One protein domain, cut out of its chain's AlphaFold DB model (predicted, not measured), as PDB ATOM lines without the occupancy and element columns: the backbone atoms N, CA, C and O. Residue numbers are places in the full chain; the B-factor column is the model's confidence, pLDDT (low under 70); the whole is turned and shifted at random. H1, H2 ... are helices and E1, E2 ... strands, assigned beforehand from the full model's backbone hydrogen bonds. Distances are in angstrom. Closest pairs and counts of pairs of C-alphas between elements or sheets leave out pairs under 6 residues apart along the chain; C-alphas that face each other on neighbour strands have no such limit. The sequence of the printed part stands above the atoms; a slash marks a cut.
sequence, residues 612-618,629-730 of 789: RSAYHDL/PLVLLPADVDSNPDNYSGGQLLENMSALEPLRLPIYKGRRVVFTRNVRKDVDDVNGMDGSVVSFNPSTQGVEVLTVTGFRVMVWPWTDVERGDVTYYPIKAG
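This is residues 612 to 618 and 629 to 730 of the 789 residues of the protein "Pif1 protein" of Symbiodinium pilosum (UniProt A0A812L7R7). Look first for a strongly twisted, curled sheet of five strands, E6 E5 E4 E3 E9, with the hairpin of E1 and E2 packed crosswise over one face as the small second layer of a sandwich. A second hairpin, E7 and E8, continues from E6 and leads back into E9; the long link of residues 636 to 658 makes a loop that reaches out at one end of the longest axis, and the short helix H1 lies at the outside near E9. You have 109 printed residues with one named helix and nine named strands, in the order H1 E1 E2 E3 E4 E5 E6 E7 E8 E9. The three sheets are antiparallel, the class is mostly strand, and under half of the residues are in named elements. The whole is compact, with a radius of gyration of the C-alphas of 13.6 A, and spans 39 by 31 by 26 A.

Begin with E4, residues 686 to 693, an inner strand that bends by 60 degrees at residue 690. E3, residues 668 to 671, is its antiparallel neighbour, with N 669 and O 687 2.9 A apart. E5, residues 698 to 703, is its other neighbour, with N 690 and O 700 at 2.8 A. At the edge beside E5 find E6, residues 708 to 711, with N 701 and O 709 at 2.8 A. E3 E4 E5 E6 form a meander, each strand the antiparallel neighbour of the one before. The other edge strand is E9, residues 727 to 729, beside E3, with N 670 and O 728 at 2.9 A. From edge to edge the strands' lines turn by 103 degrees. Facing this sheet is the hairpin of E1, residues 631 to 635, and E2, residues 659 to 663, with N 635 and O 659 at 2.8 A. The two sheets make a sandwich, two sheets face to face, their facing parts 10.3 A centre to centre and their strands at 90 degrees. Here the closest C-alphas of E1 and E9 are those of Ala 635 and Ile 727, at 5.9 A. E6 runs on into E7, residues 714 to 716, at 50 degrees, and E8, residues 722 to 724, runs on into E9 at 63 degrees. In the E7 and E8 hairpin, N 714 and O 724 are 2.8 A apart. H1, residues 612 to 618, is not on the five-stranded sheet, but only just, with 4 pairs of C-alphas within 10 A. Its closest C-alpha to E9 is that of His 616, 6.7 A from that of Ala 729. In H1 every O i to N i+4 pair is within hydrogen-bond range.

Find C-alpha 612 at (326.081, 204.690, 289.093); from there H1 runs 10.3 A to C-alpha 618. E1 begins at C-alpha 631 at (317.593, 209.864, 308.529) and is 11.3 A long, and E2 is 11.8 A long. E3 measures 10.3 A. E4, the longest strand with 8 residues, runs 20.3 A from C-alpha 686 to C-alpha 693, and E5 runs 15.2 A. E6 to E8 are shorter, and E9 ends at C-alpha 729 at (327.278, 208.504, 298.457).

The two C-alphas farthest apart, those of Gly 646 and Ser 695, are 39.8 A apart. Residues 619 to 628 are not printed, and C-alphas 618 and 629 are 15.2 A apart across that cut. The links E1 to E2, with 23 residues, and E3 to E4, with 14, are long. Inside the first, residues 644 to 645 pair antiparallel with residues 648 to 649. The mean pLDDT of the printed part is 93.4, and residues 612 to 613 are under 70.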
ATOM      1  N   ARG A 612     325.474 204.207 287.835       67.38
ATOM      2  CA  ARG A 612     326.081 204.690 289.093       67.38
ATOM      3  C   ARG A 612     325.203 204.502 290.340       67.38
ATOM      4  O   ARG A 612     325.726 204.064 291.365       67.38
ATOM      5  N   SER A 613     323.920 204.865 290.289       67.50
ATOM      6  CA  SER A 613     323.034 204.830 291.468       67.50
ATOM      7  C   SER A 613     322.834 203.400 291.975       67.50
ATOM      8  O   SER A 613     323.024 203.135 293.160       67.50
ATOM      9  N   ALA A 614     322.598 202.454 291.061       78.00
ATOM     10  CA  ALA A 614     322.413 201.038 291.376       78.00
ATOM     11  C   ALA A 614     323.598 200.426 292.152       78.00
ATOM     12  O   ALA A 614     323.391 199.642 293.081       78.00
ATOM     13  N   TYR A 615     324.842 200.804 291.828       81.38
ATOM     14  CA  TYR A 615     326.016 200.334 292.574       81.38
ATOM     15  C   TYR A 615     326.137 200.957 293.969       81.38
ATOM     16  O   TYR A 615     326.617 200.289 294.887       81.38
ATOM     17  N   HIS A 616     325.685 202.202 294.165       82.38
ATOM     18  CA  HIS A 616     325.595 202.775 295.507       82.38
ATOM     19  C   HIS A 616     324.571 202.019 296.360       82.38
ATOM     20  O   HIS A 616     324.902 201.640 297.481       82.38
ATOM     21  N   ASP A 617     323.382 201.729 295.834       83.06
ATOM     22  CA  ASP A 617     322.349 200.990 296.570       83.06
ATOM     23  C   ASP A 617     322.781 199.561 296.910       83.06
ATOM     24  O   ASP A 617     322.552 199.090 298.028       83.06
ATOM     25  N   LEU A 618     323.470 198.883 295.988       85.00
ATOM     26  CA  LEU A 618     324.058 197.569 296.244       85.00
ATOM     27  C   LEU A 618     325.106 197.627 297.369       85.00
ATOM     28  O   LEU A 618     325.071 196.801 298.281       85.00
ATOM     29  N   PRO A 629     318.448 203.586 308.865       96.62
ATOM     30  CA  PRO A 629     319.128 204.851 308.628       96.62
ATOM     31  C   PRO A 629     318.838 205.828 309.772       96.62
ATOM     32  O   PRO A 629     317.733 205.859 310.308       96.62
ATOM     33  N   LEU A 630     319.824 206.664 310.104       96.81
ATOM     34  CA  LEU A 630     319.675 207.791 311.030       96.81
ATOM     35  C   LEU A 630     318.594 208.765 310.540       96.81
ATOM     36  O   LEU A 630     317.859 209.329 311.342       96.81
ATOM     37  N   VAL A 631     318.535 208.974 309.220       97.75
ATOM     38  CA  VAL A 631     317.593 209.864 308.529       97.75
ATOM     39  C   VAL A 631     317.629 209.591 307.013       97.75
ATOM     40  O   VAL A 631     318.638 209.119 306.487       97.75
ATOM     41  N   LEU A 632     316.544 209.896 306.295       97.56
ATOM     42  CA  LEU A 632     316.483 209.901 304.827       97.56
ATOM     43  C   LEU A 632     316.494 211.353 304.319       97.56
ATOM     44  O   LEU A 632     315.496 212.055 304.458       97.56
ATOM     45  N   LEU A 633     317.610 211.809 303.742       97.00
ATOM     46  CA  LEU A 633     317.794 213.221 303.375       97.00
ATOM     47  C   LEU A 633     317.515 213.513 301.894       97.00
ATOM     48  O   LEU A 633     317.789 212.653 301.057       97.00
ATOM     49  N   PRO A 634     317.045 214.729 301.549       97.94
ATOM     50  CA  PRO A 634     317.101 215.261 300.190       97.94
ATOM     51  C   PRO A 634     318.548 215.670 299.870       97.94
ATOM     52  O   PRO A 634     318.994 216.743 300.255       97.94
ATOM     53  N   ALA A 635     319.314 214.793 299.236       97.06
ATOM     54  CA  ALA A 635     320.738 214.974 298.964       97.06
ATOM     55  C   ALA A 635     321.007 215.436 297.519       97.06
ATOM     56  O   ALA A 635     320.085 215.806 296.797       97.06
ATOM     57  N   ASP A 636     322.275 215.413 297.102       95.94
ATOM     58  CA  ASP A 636     322.766 215.930 295.819       95.94
ATOM     59  C   ASP A 636     321.847 215.681 294.605       95.94
ATOM     60  O   ASP A 636     321.625 214.542 294.188       95.94
ATOM     61  N   VAL A 637     321.360 216.775 294.011       95.25
ATOM     62  CA  VAL A 637     320.432 216.796 292.863       95.25
ATOM     63  C   VAL A 637     321.046 216.145 291.615       95.25
ATOM     64  O   VAL A 637     320.364 215.401 290.913       95.25
ATOM     65  N   ASP A 638     322.350 216.338 291.380       91.50
ATOM     66  CA  ASP A 638     323.112 215.681 290.296       91.50
ATOM     67  C   ASP A 638     323.276 214.164 290.494       91.50
ATOM     68  O   ASP A 638     323.666 213.440 289.576       91.50
ATOM     69  N   SER A 639     323.034 213.659 291.704       91.44
ATOM     70  CA  SER A 639     323.133 212.231 292.003       91.44
ATOM     71  C   SER A 639     321.796 211.496 291.846       91.44
ATOM     72  O   SER A 639     321.793 210.264 291.905       91.44
ATOM     73  N   ASN A 640     320.681 212.206 291.625       94.19
ATOM     74  CA  ASN A 640     319.382 211.593 291.356       94.19
ATOM     75  C   ASN A 640     319.296 211.127 289.886       94.19
ATOM     76  O   ASN A 640     319.345 211.973 288.994       94.19
ATOM     77  N   PRO A 641     319.167 209.815 289.593       91.44
ATOM     78  CA  PRO A 641     319.056 209.327 288.218       91.44
ATOM     79  C   PRO A 641     317.781 209.799 287.503       91.44
ATOM     80  O   PRO A 641     317.806 209.917 286.279       91.44
ATOM     81  N   ASP A 642     316.709 210.100 288.239       94.62
ATOM     82  CA  ASP A 642     315.413 210.485 287.665       94.62
ATOM     83  C   ASP A 642     315.443 211.904 287.062       94.62
ATOM     84  O   ASP A 642     314.669 212.226 286.164       94.62
ATOM     85  N   ASN A 643     316.435 212.714 287.454       95.06
ATOM     86  CA  ASN A 643     316.725 214.031 286.878       95.06
ATOM     87  C   ASN A 643     317.401 213.971 285.492       95.06
ATOM     88  O   ASN A 643     317.829 215.009 284.982       95.06
ATOM     89  N   TYR A 644     317.538 212.788 284.876       91.88
ATOM     90  CA  TYR A 644     318.221 212.618 283.592       91.88
ATOM     91  C   TYR A 644     317.344 211.951 282.524       91.88
ATOM     92  O   TYR A 644     316.955 210.790 282.643       91.88
ATOM     93  N   SER A 645     317.156 212.636 281.394       91.25
ATOM     94  CA  SER A 645     316.524 212.090 280.188       91.25
ATOM     95  C   SER A 645     317.558 211.959 279.067       91.25
ATOM     96  O   SER A 645     318.332 212.875 278.802       91.25
ATOM     97  N   GLY A 646     317.661 210.782 278.440       87.31
ATOM     98  CA  GLY A 646     318.672 210.522 277.398       87.31
ATOM     99  C   GLY A 646     320.140 210.644 277.856       87.31
ATOM    100  O   GLY A 646     321.045 210.697 277.019       87.31
ATOM    101  N   GLY A 647     320.387 210.693 279.171       82.12
ATOM    102  CA  GLY A 647     321.701 210.968 279.763       82.12
ATOM    103  C   GLY A 647     322.079 212.456 279.821       82.12
ATOM    104  O   GLY A 647     323.234 212.763 280.106       82.12
ATOM    105  N   GLN A 648     321.139 213.364 279.550       85.19
ATOM    106  CA  GLN A 648     321.247 214.801 279.815       85.19
ATOM    107  C   GLN A 648     320.373 215.153 281.021       85.19
ATOM    108  O   GLN A 648     319.366 214.487 281.259       85.19
ATOM    109  N   LEU A 649     320.779 216.159 281.799       87.81
ATOM    110  CA  LEU A 649     319.961 216.698 282.888       87.81
ATOM    111  C   LEU A 649     318.657 217.270 282.298       87.81
ATOM    112  O   LEU A 649     318.677 217.775 281.173       87.81
ATOM    113  N   LEU A 650     317.537 217.182 283.018       91.56
ATOM    114  CA  LEU A 650     316.274 217.793 282.585       91.56
ATOM    115  C   LEU A 650     316.446 219.308 282.370       91.56
ATOM    116  O   LEU A 650     316.957 220.004 283.241       91.56
ATOM    117  N   GLU A 651     315.982 219.816 281.224       91.75
ATOM    118  CA  GLU A 651     316.063 221.246 280.873       91.75
ATOM    119  C   GLU A 651     315.224 222.128 281.810       91.75
ATOM    120  O   GLU A 651     315.581 223.270 282.095       91.75
ATOM    121  N   ASN A 652     314.106 221.598 282.318       93.25
ATOM    122  CA  ASN A 652     313.295 222.290 283.307       93.25
ATOM    123  C   ASN A 652     313.918 222.143 284.704       93.25
ATOM    124  O   ASN A 652     313.617 221.185 285.418       93.25
ATOM    125  N   MET A 653     314.725 223.125 285.109       91.25
ATOM    126  CA  MET A 653     315.357 223.168 286.435       91.25
ATOM    127  C   MET A 653     314.352 223.029 287.594       91.25
ATOM    128  O   MET A 653     314.657 222.376 288.587       91.25
ATOM    129  N   SER A 654     313.126 223.552 287.450       90.88
ATOM    130  CA  SER A 654     312.079 223.444 288.487       90.88
ATOM    131  C   SER A 654     311.527 222.022 288.683       90.88
ATOM    132  O   SER A 654     310.841 221.760 289.666       90.88
ATOM    133  N   ALA A 655     311.829 221.096 287.764       94.38
ATOM    134  CA  ALA A 655     311.470 219.682 287.858       94.38
ATOM    135  C   ALA A 655     312.597 218.802 288.437       94.38
ATOM    136  O   ALA A 655     312.480 217.578 288.416       94.38
ATOM    137  N   LEU A 656     313.701 219.392 288.912       95.88
ATOM    138  CA  LEU A 656     314.817 218.645 289.491       95.88
ATOM    139  C   LEU A 656     314.546 218.267 290.953       95.88
ATOM    140  O   LEU A 656     314.448 219.128 291.825       95.88
ATOM    141  N   GLU A 657     314.515 216.968 291.249       97.00
ATOM    142  CA  GLU A 657     314.298 216.466 292.607       97.00
ATOM    143  C   GLU A 657     315.617 216.052 293.300       97.00
ATOM    144  O   GLU A 657     316.444 215.360 292.694       97.00
ATOM    145  N   PRO A 658     315.838 216.403 294.583       97.38
ATOM    146  CA  PRO A 658     316.964 215.903 295.377       97.38
ATOM    147  C   PRO A 658     316.961 214.374 295.553       97.38
ATOM    148  O   PRO A 658     315.928 213.773 295.857       97.38
ATOM    149  N   LEU A 659     318.133 213.731 295.474       96.12
ATOM    150  CA  LEU A 659     318.253 212.283 295.698       96.12
ATOM    151  C   LEU A 659     317.895 211.920 297.149       96.12
ATOM    152  O   LEU A 659     318.559 212.370 298.081       96.12
ATOM    153  N   ARG A 660     316.928 211.022 297.362       97.19
ATOM    154  CA  ARG A 660     316.601 210.493 298.700       97.19
ATOM    155  C   ARG A 660     317.717 209.574 299.218       97.19
ATOM    156  O   ARG A 660     317.803 208.408 298.845       97.19
ATOM    157  N   LEU A 661     318.578 210.092 300.097       96.19
ATOM    158  CA  LEU A 661     319.803 209.428 300.558       96.19
ATOM    159  C   LEU A 661     319.680 208.915 302.010       96.19
ATOM    160  O   LEU A 661     319.609 209.731 302.932       96.19
ATOM    161  N   PRO A 662     319.680 207.589 302.259       96.88
ATOM    162  CA  PRO A 662     319.542 207.034 303.611       96.88
ATOM    163  C   PRO A 662     320.866 207.117 304.384       96.88
ATOM    164  O   PRO A 662     321.814 206.379 304.111       96.88
ATOM    165  N   ILE A 663     320.978 208.030 305.339       97.44
ATOM    166  CA  ILE A 663     322.216 208.269 306.085       97.44
ATOM    167  C   ILE A 663     322.409 207.214 307.181       97.44
ATOM    168  O   ILE A 663     321.505 206.964 307.965       97.44
ATOM    169  N   TYR A 664     323.609 206.636 307.277       97.38
ATOM    170  CA  TYR A 664     324.000 205.692 308.335       97.38
ATOM    171  C   TYR A 664     325.241 206.206 309.068       97.38
ATOM    172  O   TYR A 664     326.068 206.900 308.474       97.38
ATOM    173  N   LYS A 665     325.422 205.822 310.335       96.81
ATOM    174  CA  LYS A 665     326.672 206.089 311.059       96.81
ATOM    175  C   LYS A 665     327.841 205.352 310.392       96.81
ATOM    176  O   LYS A 665     327.709 204.204 309.974       96.81
ATOM    177  N   GLY A 666     328.977 206.029 310.254       96.12
ATOM    178  CA  GLY A 666     330.150 205.549 309.519       96.12
ATOM    179  C   GLY A 666     329.992 205.536 307.993       96.12
ATOM    180  O   GLY A 666     330.910 205.098 307.302       96.12
ATOM    181  N   ARG A 667     328.858 205.999 307.437       95.56
ATOM    182  CA  ARG A 667     328.635 206.017 305.983       95.56
ATOM    183  C   ARG A 667     329.654 206.919 305.300       95.56
ATOM    184  O   ARG A 667     329.778 208.085 305.669       95.56
ATOM    185  N   ARG A 668     330.315 206.417 304.252       96.38
ATOM    186  CA  ARG A 668     331.171 207.250 303.400       96.38
ATOM    187  C   ARG A 668     330.306 208.157 302.529       96.38
ATOM    188  O   ARG A 668     329.448 207.688 301.770       96.38
ATOM    189  N   VAL A 669     330.566 209.451 302.622       96.94
ATOM    190  CA  VAL A 669     329.940 210.510 301.832       96.94
ATOM    191  C   VAL A 669     331.013 211.323 301.117       96.94
ATOM    192  O   VAL A 669     332.178 211.307 301.508       96.94
ATOM    193  N   VAL A 670     330.617 212.006 300.049       95.06
ATOM    194  CA  VAL A 670     331.458 212.970 299.334       95.06
ATOM    195  C   VAL A 670     330.692 214.279 299.229       95.06
ATOM    196  O   VAL A 670     329.515 214.257 298.864       95.06
ATOM    197  N   PHE A 671     331.340 215.397 299.534       95.81
ATOM    198  CA  PHE A 671     330.737 216.727 299.422       95.81
ATOM    199  C   PHE A 671     330.592 217.152 297.951       95.81
ATOM    200  O   PHE A 671     331.407 216.783 297.099       95.81
ATOM    201  N   THR A 672     329.547 217.915 297.626       93.38
ATOM    202  CA  THR A 672     329.176 218.282 296.245       93.38
ATOM    203  C   THR A 672     329.076 219.789 295.996       93.38
ATOM    204  O   THR A 672     328.985 220.210 294.842       93.38
ATOM    205  N   ARG A 673     329.240 220.629 297.025       91.38
ATOM    206  CA  ARG A 673     329.417 222.089 296.902       91.38
ATOM    207  C   ARG A 673     330.716 222.538 297.564       91.38
ATOM    208  O   ARG A 673     331.327 221.787 298.311       91.38
ATOM    209  N   ASN A 674     331.152 223.747 297.226       89.69
ATOM    210  CA  ASN A 674     332.165 224.468 297.987       89.69
ATOM    211  C   ASN A 674     331.411 225.425 298.907       89.69
ATOM    212  O   ASN A 674     330.843 226.390 298.401       89.69
ATOM    213  N   VAL A 675     331.382 225.147 300.209       91.75
ATOM    214  CA  VAL A 675     330.687 225.989 301.194       91.75
ATOM    215  C   VAL A 675     331.713 226.675 302.089       91.75
ATOM    216  O   VAL A 675     331.744 227.900 302.172       91.75
ATOM    217  N   ARG A 676     332.617 225.900 302.702       91.81
ATOM    218  CA  ARG A 676     333.636 226.404 303.630       91.81
ATOM    219  C   ARG A 676     335.001 225.762 303.402       91.81
ATOM    220  O   ARG A 676     335.323 224.667 303.857       91.81
ATOM    221  N   LYS A 677     335.820 226.525 302.679       88.00
ATOM    222  CA  LYS A 677     337.185 226.206 302.238       88.00
ATOM    223  C   LYS A 677     338.195 225.993 303.379       88.00
ATOM    224  O   LYS A 677     339.248 225.423 303.111       88.00
ATOM    225  N   ASP A 678     337.886 226.469 304.581       85.88
ATOM    226  CA  ASP A 678     338.720 226.489 305.790       85.88
ATOM    227  C   ASP A 678     338.580 225.238 306.678       85.88
ATOM    228  O   ASP A 678     339.485 224.930 307.446       85.88
ATOM    229  N   VAL A 679     337.468 224.506 306.556       91.00
ATOM    230  CA  VAL A 679     337.170 223.280 307.327       91.00
ATOM    231  C   VAL A 679     336.928 222.065 306.425       91.00
ATOM    232  O   VAL A 679     336.275 221.108 306.824       91.00
ATOM    233  N   ASP A 680     337.446 222.105 305.195       90.25
ATOM    234  CA  ASP A 680     337.287 221.063 304.173       90.25
ATOM    235  C   ASP A 680     335.837 220.780 303.707       90.25
ATOM    236  O   ASP A 680     335.566 219.745 303.094       90.25
ATOM    237  N   ASP A 681     334.914 221.735 303.872       93.31
ATOM    238  CA  ASP A 681     333.583 221.705 303.245       93.31
ATOM    239  C   ASP A 681     333.663 222.166 301.774       93.31
ATOM    240  O   ASP A 681     333.293 223.285 301.386       93.31
ATOM    241  N   VAL A 682     334.282 221.303 300.964       89.25
ATOM    242  CA  VAL A 682     334.629 221.525 299.555       89.25
ATOM    243  C   VAL A 682     334.290 220.319 298.677       89.25
ATOM    244  O   VAL A 682     334.429 219.161 299.069       89.25
ATOM    245  N   ASN A 683     333.860 220.586 297.443       89.06
ATOM    246  CA  ASN A 683     333.346 219.575 296.523       89.06
ATOM    247  C   ASN A 683     334.434 218.549 296.179       89.06
ATOM    248  O   ASN A 683     335.521 218.889 295.715       89.06
ATOM    249  N   GLY A 684     334.108 217.272 296.362       87.19
ATOM    250  CA  GLY A 684     335.033 216.165 296.174       87.19
ATOM    251  C   GLY A 684     335.790 215.765 297.439       87.19
ATOM    252  O   GLY A 684     336.523 214.778 297.376       87.19
ATOM    253  N   MET A 685     335.608 216.458 298.571       91.94
ATOM    254  CA  MET A 685     336.115 215.968 299.851       91.94
ATOM    255  C   MET A 685     335.380 214.687 300.258       91.94
ATOM    256  O   MET A 685     334.150 214.618 300.234       91.94
ATOM    257  N   ASP A 686     336.159 213.672 300.622       93.31
ATOM    258  CA  ASP A 686     335.685 212.428 301.217       93.31
ATOM    259  C   ASP A 686     335.469 212.610 302.726       93.31
ATOM    260  O   ASP A 686     336.317 213.168 303.427       93.31
ATOM    261  N   GLY A 687     334.380 212.052 303.250       96.00
ATOM    262  CA  GLY A 687     334.104 212.037 304.681       96.00
ATOM    263  C   GLY A 687     333.310 210.818 305.136       96.00
ATOM    264  O   GLY A 687     332.801 210.030 304.336       96.00
ATOM    265  N   SER A 688     333.211 210.663 306.451       97.81
ATOM    266  CA  SER A 688     332.442 209.620 307.127       97.81
ATOM    267  C   SER A 688     331.421 210.250 308.071       97.81
ATOM    268  O   SER A 688     331.758 211.126 308.865       97.81
ATOM    269  N   VAL A 689     330.159 209.837 307.975       98.19
ATOM    270  CA  VAL A 689     329.087 210.371 308.826       98.19
ATOM    271  C   VAL A 689     329.301 209.938 310.277       98.19
ATOM    272  O   VAL A 689     329.391 208.743 310.567       98.19
ATOM    273  N   VAL A 690     329.326 210.896 311.196       98.31
ATOM    274  CA  VAL A 690     329.488 210.669 312.639       98.31
ATOM    275  C   VAL A 690     328.129 210.598 313.332       98.31
ATOM    276  O   VAL A 690     327.864 209.651 314.080       98.31
ATOM    277  N   SER A 691     327.273 211.586 313.069       98.25
ATOM    278  CA  SER A 691     325.966 211.752 313.703       98.25
ATOM    279  C   SER A 691     325.003 212.549 312.809       98.25
ATOM    280  O   SER A 691     325.393 213.126 311.793       98.25
ATOM    281  N   PHE A 692     323.725 212.558 313.179       98.38
ATOM    282  CA  PHE A 692     322.712 213.466 312.646       98.38
ATOM    283  C   PHE A 692     321.986 214.090 313.835       98.38
ATOM    284  O   PHE A 692     321.639 213.373 314.775       98.38
ATOM    285  N   ASN A 693     321.769 215.404 313.800       97.88
ATOM    286  CA  ASN A 693     321.056 216.124 314.847       97.88
ATOM    287  C   ASN A 693     319.634 216.486 314.370       97.88
ATOM    288  O   ASN A 693     319.495 217.378 313.530       97.88
ATOM    289  N   PRO A 694     318.571 215.859 314.915       97.00
ATOM    290  CA  PRO A 694     317.198 216.143 314.503       97.00
ATOM    291  C   PRO A 694     316.730 217.580 314.775       97.00
ATOM    292  O   PRO A 694     315.844 218.051 314.066       97.00
ATOM    293  N   SER A 695     317.290 218.286 315.768       96.94
ATOM    294  CA  SER A 695     316.834 219.643 316.113       96.94
ATOM    295  C   SER A 695     317.390 220.711 315.173       96.94
ATOM    296  O   SER A 695     316.663 221.621 314.788       96.94
ATOM    297  N   THR A 696     318.653 220.586 314.761       96.81
ATOM    298  CA  THR A 696     319.300 221.516 313.814       96.81
ATOM    299  C   THR A 696     319.253 221.035 312.367       96.81
ATOM    300  O   THR A 696     319.723 221.744 311.478       96.81
ATOM    301  N   GLN A 697     318.753 219.816 312.134       97.38
ATOM    302  CA  GLN A 697     318.810 219.109 310.850       97.38
ATOM    303  C   GLN A 697     320.249 218.994 310.290       97.38
ATOM    304  O   GLN A 697     320.454 218.782 309.103       97.38
ATOM    305  N   GLY A 698     321.281 219.121 311.128       98.00
ATOM    306  CA  GLY A 698     322.677 219.051 310.693       98.00
ATOM    307  C   GLY A 698     323.208 217.615 310.631       98.00
ATOM    308  O   GLY A 698     322.999 216.831 311.561       98.00
ATOM    309  N   VAL A 699     323.953 217.283 309.574       98.38
ATOM    310  CA  VAL A 699     324.730 216.033 309.471       98.38
ATOM    311  C   VAL A 699     326.167 216.303 309.895       98.38
ATOM    312  O   VAL A 699     326.848 217.110 309.271       98.38
ATOM    313  N   GLU A 700     326.657 215.609 310.915       98.44
ATOM    314  CA  GLU A 700     328.064 215.685 311.303       98.44
ATOM    315  C   GLU A 700     328.891 214.709 310.455       98.44
ATOM    316  O   GLU A 700     328.628 213.502 310.438       98.44
ATOM    317  N   VAL A 701     329.914 215.216 309.769       98.44
ATOM    318  CA  VAL A 701     330.811 214.439 308.909       98.44
ATOM    319  C   VAL A 701     332.262 214.669 309.323       98.44
ATOM    320  O   VAL A 701     332.721 215.803 309.407       98.44
ATOM    321  N   LEU A 702     333.000 213.583 309.550       98.00
ATOM    322  CA  LEU A 702     334.447 213.595 309.748       98.00
ATOM    323  C   LEU A 702     335.136 213.407 308.390       98.00
ATOM    324  O   LEU A 702     335.013 212.335 307.789       98.00
ATOM    325  N   THR A 703     335.833 214.431 307.900       96.50
ATOM    326  CA  THR A 703     336.576 214.392 306.630       96.50
ATOM    327  C   THR A 703     337.790 213.460 306.720       96.50
ATOM    328  O   THR A 703     338.289 213.161 307.807       96.50
ATOM    329  N   VAL A 704     338.320 213.015 305.576       91.75
ATOM    330  CA  VAL A 704     339.552 212.190 305.535       91.75
ATOM    331  C   VAL A 704     340.807 212.911 306.043       91.75
ATOM    332  O   VAL A 704     341.799 212.255 306.350       91.75
ATOM    333  N   THR A 705     340.759 214.240 306.141       90.44
ATOM    334  CA  THR A 705     341.783 215.117 306.727       90.44
ATOM    335  C   THR A 705     341.626 215.308 308.241       90.44
ATOM    336  O   THR A 705     342.550 215.801 308.881       90.44
ATOM    337  N   GLY A 706     340.504 214.875 308.831       94.94
ATOM    338  CA  GLY A 706     340.257 214.902 310.278       94.94
ATOM    339  C   GLY A 706     339.385 216.057 310.785       94.94
ATOM    340  O   GLY A 706     339.129 216.124 311.987       94.94
ATOM    341  N   PHE A 707     338.887 216.937 309.911       96.00
ATOM    342  CA  PHE A 707     337.951 217.997 310.297       96.00
ATOM    343  C   PHE A 707     336.545 217.441 310.540       96.00
ATOM    344  O   PHE A 707     336.079 216.545 309.835       96.00
ATOM    345  N   ARG A 708     335.846 217.999 311.534       97.56
ATOM    346  CA  ARG A 708     334.417 217.754 311.763       97.56
ATOM    347  C   ARG A 708     333.612 218.886 311.140       97.56
ATOM    348  O   ARG A 708     333.684 220.022 311.600       97.56
ATOM    349  N   VAL A 709     332.849 218.554 310.109       97.88
ATOM    350  CA  VAL A 709     331.997 219.478 309.361       97.88
ATOM    351  C   VAL A 709     330.543 219.186 309.705       97.88
ATOM    352  O   VAL A 709     330.097 218.044 309.608       97.88
ATOM    353  N   MET A 710     329.802 220.220 310.093       98.06
ATOM    354  CA  MET A 710     328.344 220.168 310.142       98.06
ATOM    355  C   MET A 710     327.809 220.573 308.774       98.06
ATOM    356  O   MET A 710     328.037 221.698 308.340       98.06
ATOM    357  N   VAL A 711     327.111 219.661 308.101       98.06
ATOM    358  CA  VAL A 711     326.504 219.911 306.794       98.06
ATOM    359  C   VAL A 711     325.008 220.157 306.962       98.06
ATOM    360  O   VAL A 711     324.291 219.329 307.532       98.06
ATOM    361  N   TRP A 712     324.546 221.286 306.437       97.81
ATOM    362  CA  TRP A 712     323.153 221.735 306.453       97.81
ATOM    363  C   TRP A 712     322.535 221.689 305.042       97.81
ATOM    364  O   TRP A 712     323.270 221.540 304.060       97.81
ATOM    365  N   PRO A 713     321.201 221.819 304.909       97.62
ATOM    366  CA  PRO A 713     320.571 222.063 303.615       97.62
ATOM    367  C   PRO A 713     321.109 223.340 302.953       97.62
ATOM    368  O   PRO A 713     321.299 224.360 303.611       97.62
ATOM    369  N   TRP A 714     321.305 223.282 301.640       96.25
ATOM    370  CA  TRP A 714     321.706 224.384 300.773       96.25
ATOM    371  C   TRP A 714     320.615 224.628 299.727       96.25
ATOM    372  O   TRP A 714     320.179 223.681 299.072       96.25
ATOM    373  N   THR A 715     320.194 225.879 299.548       96.69
ATOM    374  CA  THR A 715     319.259 226.289 298.490       96.69
ATOM    375  C   THR A 715     320.044 226.774 297.279       96.69
ATOM    376  O   THR A 715     320.822 227.722 297.376       96.69
ATOM    377  N   ASP A 716     319.869 226.109 296.139       93.81
ATOM    378  CA  ASP A 716     320.624 226.396 294.922       93.81
ATOM    379  C   ASP A 716     319.816 227.221 293.917       93.81
ATOM    380  O   ASP A 716     319.073 226.681 293.096       93.81
ATOM    381  N   VAL A 717     319.996 228.542 293.978       92.69
ATOM    382  CA  VAL A 717     319.299 229.516 293.119       92.69
ATOM    383  C   VAL A 717     319.523 229.253 291.622       92.69
ATOM    384  O   VAL A 717     318.607 229.391 290.817       92.69
ATOM    385  N   GLU A 718     320.711 228.766 291.244       87.38
ATOM    386  CA  GLU A 718     321.075 228.425 289.859       87.38
ATOM    387  C   GLU A 718     320.275 227.241 289.290       87.38
ATOM    388  O   GLU A 718     320.228 227.048 288.074       87.38
ATOM    389  N   ARG A 719     319.632 226.440 290.151       88.31
ATOM    390  CA  ARG A 719     318.829 225.265 289.776       88.31
ATOM    391  C   ARG A 719     317.355 225.411 290.138       88.31
ATOM    392  O   ARG A 719     316.684 224.413 290.368       88.31
ATOM    393  N   GLY A 720     316.843 226.641 290.155       90.62
ATOM    394  CA  GLY A 720     315.431 226.904 290.448       90.62
ATOM    395  C   GLY A 720     315.092 226.709 291.926       90.62
ATOM    396  O   GLY A 720     314.106 226.054 292.248       90.62
ATOM    397  N   ASP A 721     315.943 227.243 292.808       94.75
ATOM    398  CA  ASP A 721     315.745 227.301 294.265       94.75
ATOM    399  C   ASP A 721     315.577 225.933 294.961       94.75
ATOM    400  O   ASP A 721     315.020 225.815 296.059       94.75
ATOM    401  N   VAL A 722     316.112 224.867 294.358       96.06
ATOM    402  CA  VAL A 722     316.057 223.517 294.933       96.06
ATOM    403  C   VAL A 722     316.918 223.451 296.196       96.06
ATOM    404  O   VAL A 722     318.122 223.712 296.172       96.06
ATOM    405  N   THR A 723     316.300 223.061 297.314       97.19
ATOM    406  CA  THR A 723     316.971 222.915 298.613       97.19
ATOM    407  C   THR A 723     317.380 221.465 298.868       97.19
ATOM    408  O   THR A 723     316.535 220.569 298.893       97.19
ATOM    409  N   TYR A 724     318.676 221.224 299.080       97.81
ATOM    410  CA  TYR A 724     319.242 219.886 299.257       97.81
ATOM    411  C   TYR A 724     320.522 219.886 300.105       97.81
ATOM    412  O   TYR A 724     321.215 220.890 300.212       97.81
ATOM    413  N   TYR A 725     320.881 218.751 300.704       98.19
ATOM    414  CA  TYR A 725     322.170 218.590 301.386       98.19
ATOM    415  C   TYR A 725     323.278 218.378 300.348       98.19
ATOM    416  O   TYR A 725     323.164 217.430 299.562       98.19
ATOM    417  N   PRO A 726     324.373 219.160 300.362       97.12
ATOM    418  CA  PRO A 726     325.459 219.080 299.381       97.12
ATOM    419  C   PRO A 726     326.384 217.866 299.603       97.12
ATOM    420  O   PRO A 726     327.609 217.983 299.620       97.12
ATOM    421  N   ILE A 727     325.804 216.679 299.785       97.38
ATOM    422  CA  ILE A 727     326.489 215.402 299.986       97.38
ATOM    423  C   ILE A 727     325.927 214.345 299.039       97.38
ATOM    424  O   ILE A 727     324.740 214.330 298.721       97.38
ATOM    425  N   LYS A 728     326.770 213.394 298.648       95.81
ATOM    426  CA  LYS A 728     326.376 212.176 297.930       95.81
ATOM    427  C   LYS A 728     327.028 210.943 298.550       95.81
ATOM    428  O   LYS A 728     327.908 211.037 299.404       95.81
ATOM    429  N   ALA A 729     326.635 209.761 298.090       95.50
ATOM    430  CA  ALA A 729     327.278 208.504 298.457       95.50
ATOM    431  C   ALA A 729     328.756 208.445 297.996       95.50
ATOM    432  O   ALA A 729     329.052 208.707 296.833       95.50
ATOM    433  N   GLY A 730     329.680 208.042 298.877       93.31
ATOM    434  CA  GLY A 730     331.126 208.031 298.591       93.31
ATOM    435  C   GLY A 730     331.728 206.694 298.135       93.31
ATOM    436  O   GLY A 730     332.944 206.575 298.034       93.31
TER     437      GLY A 730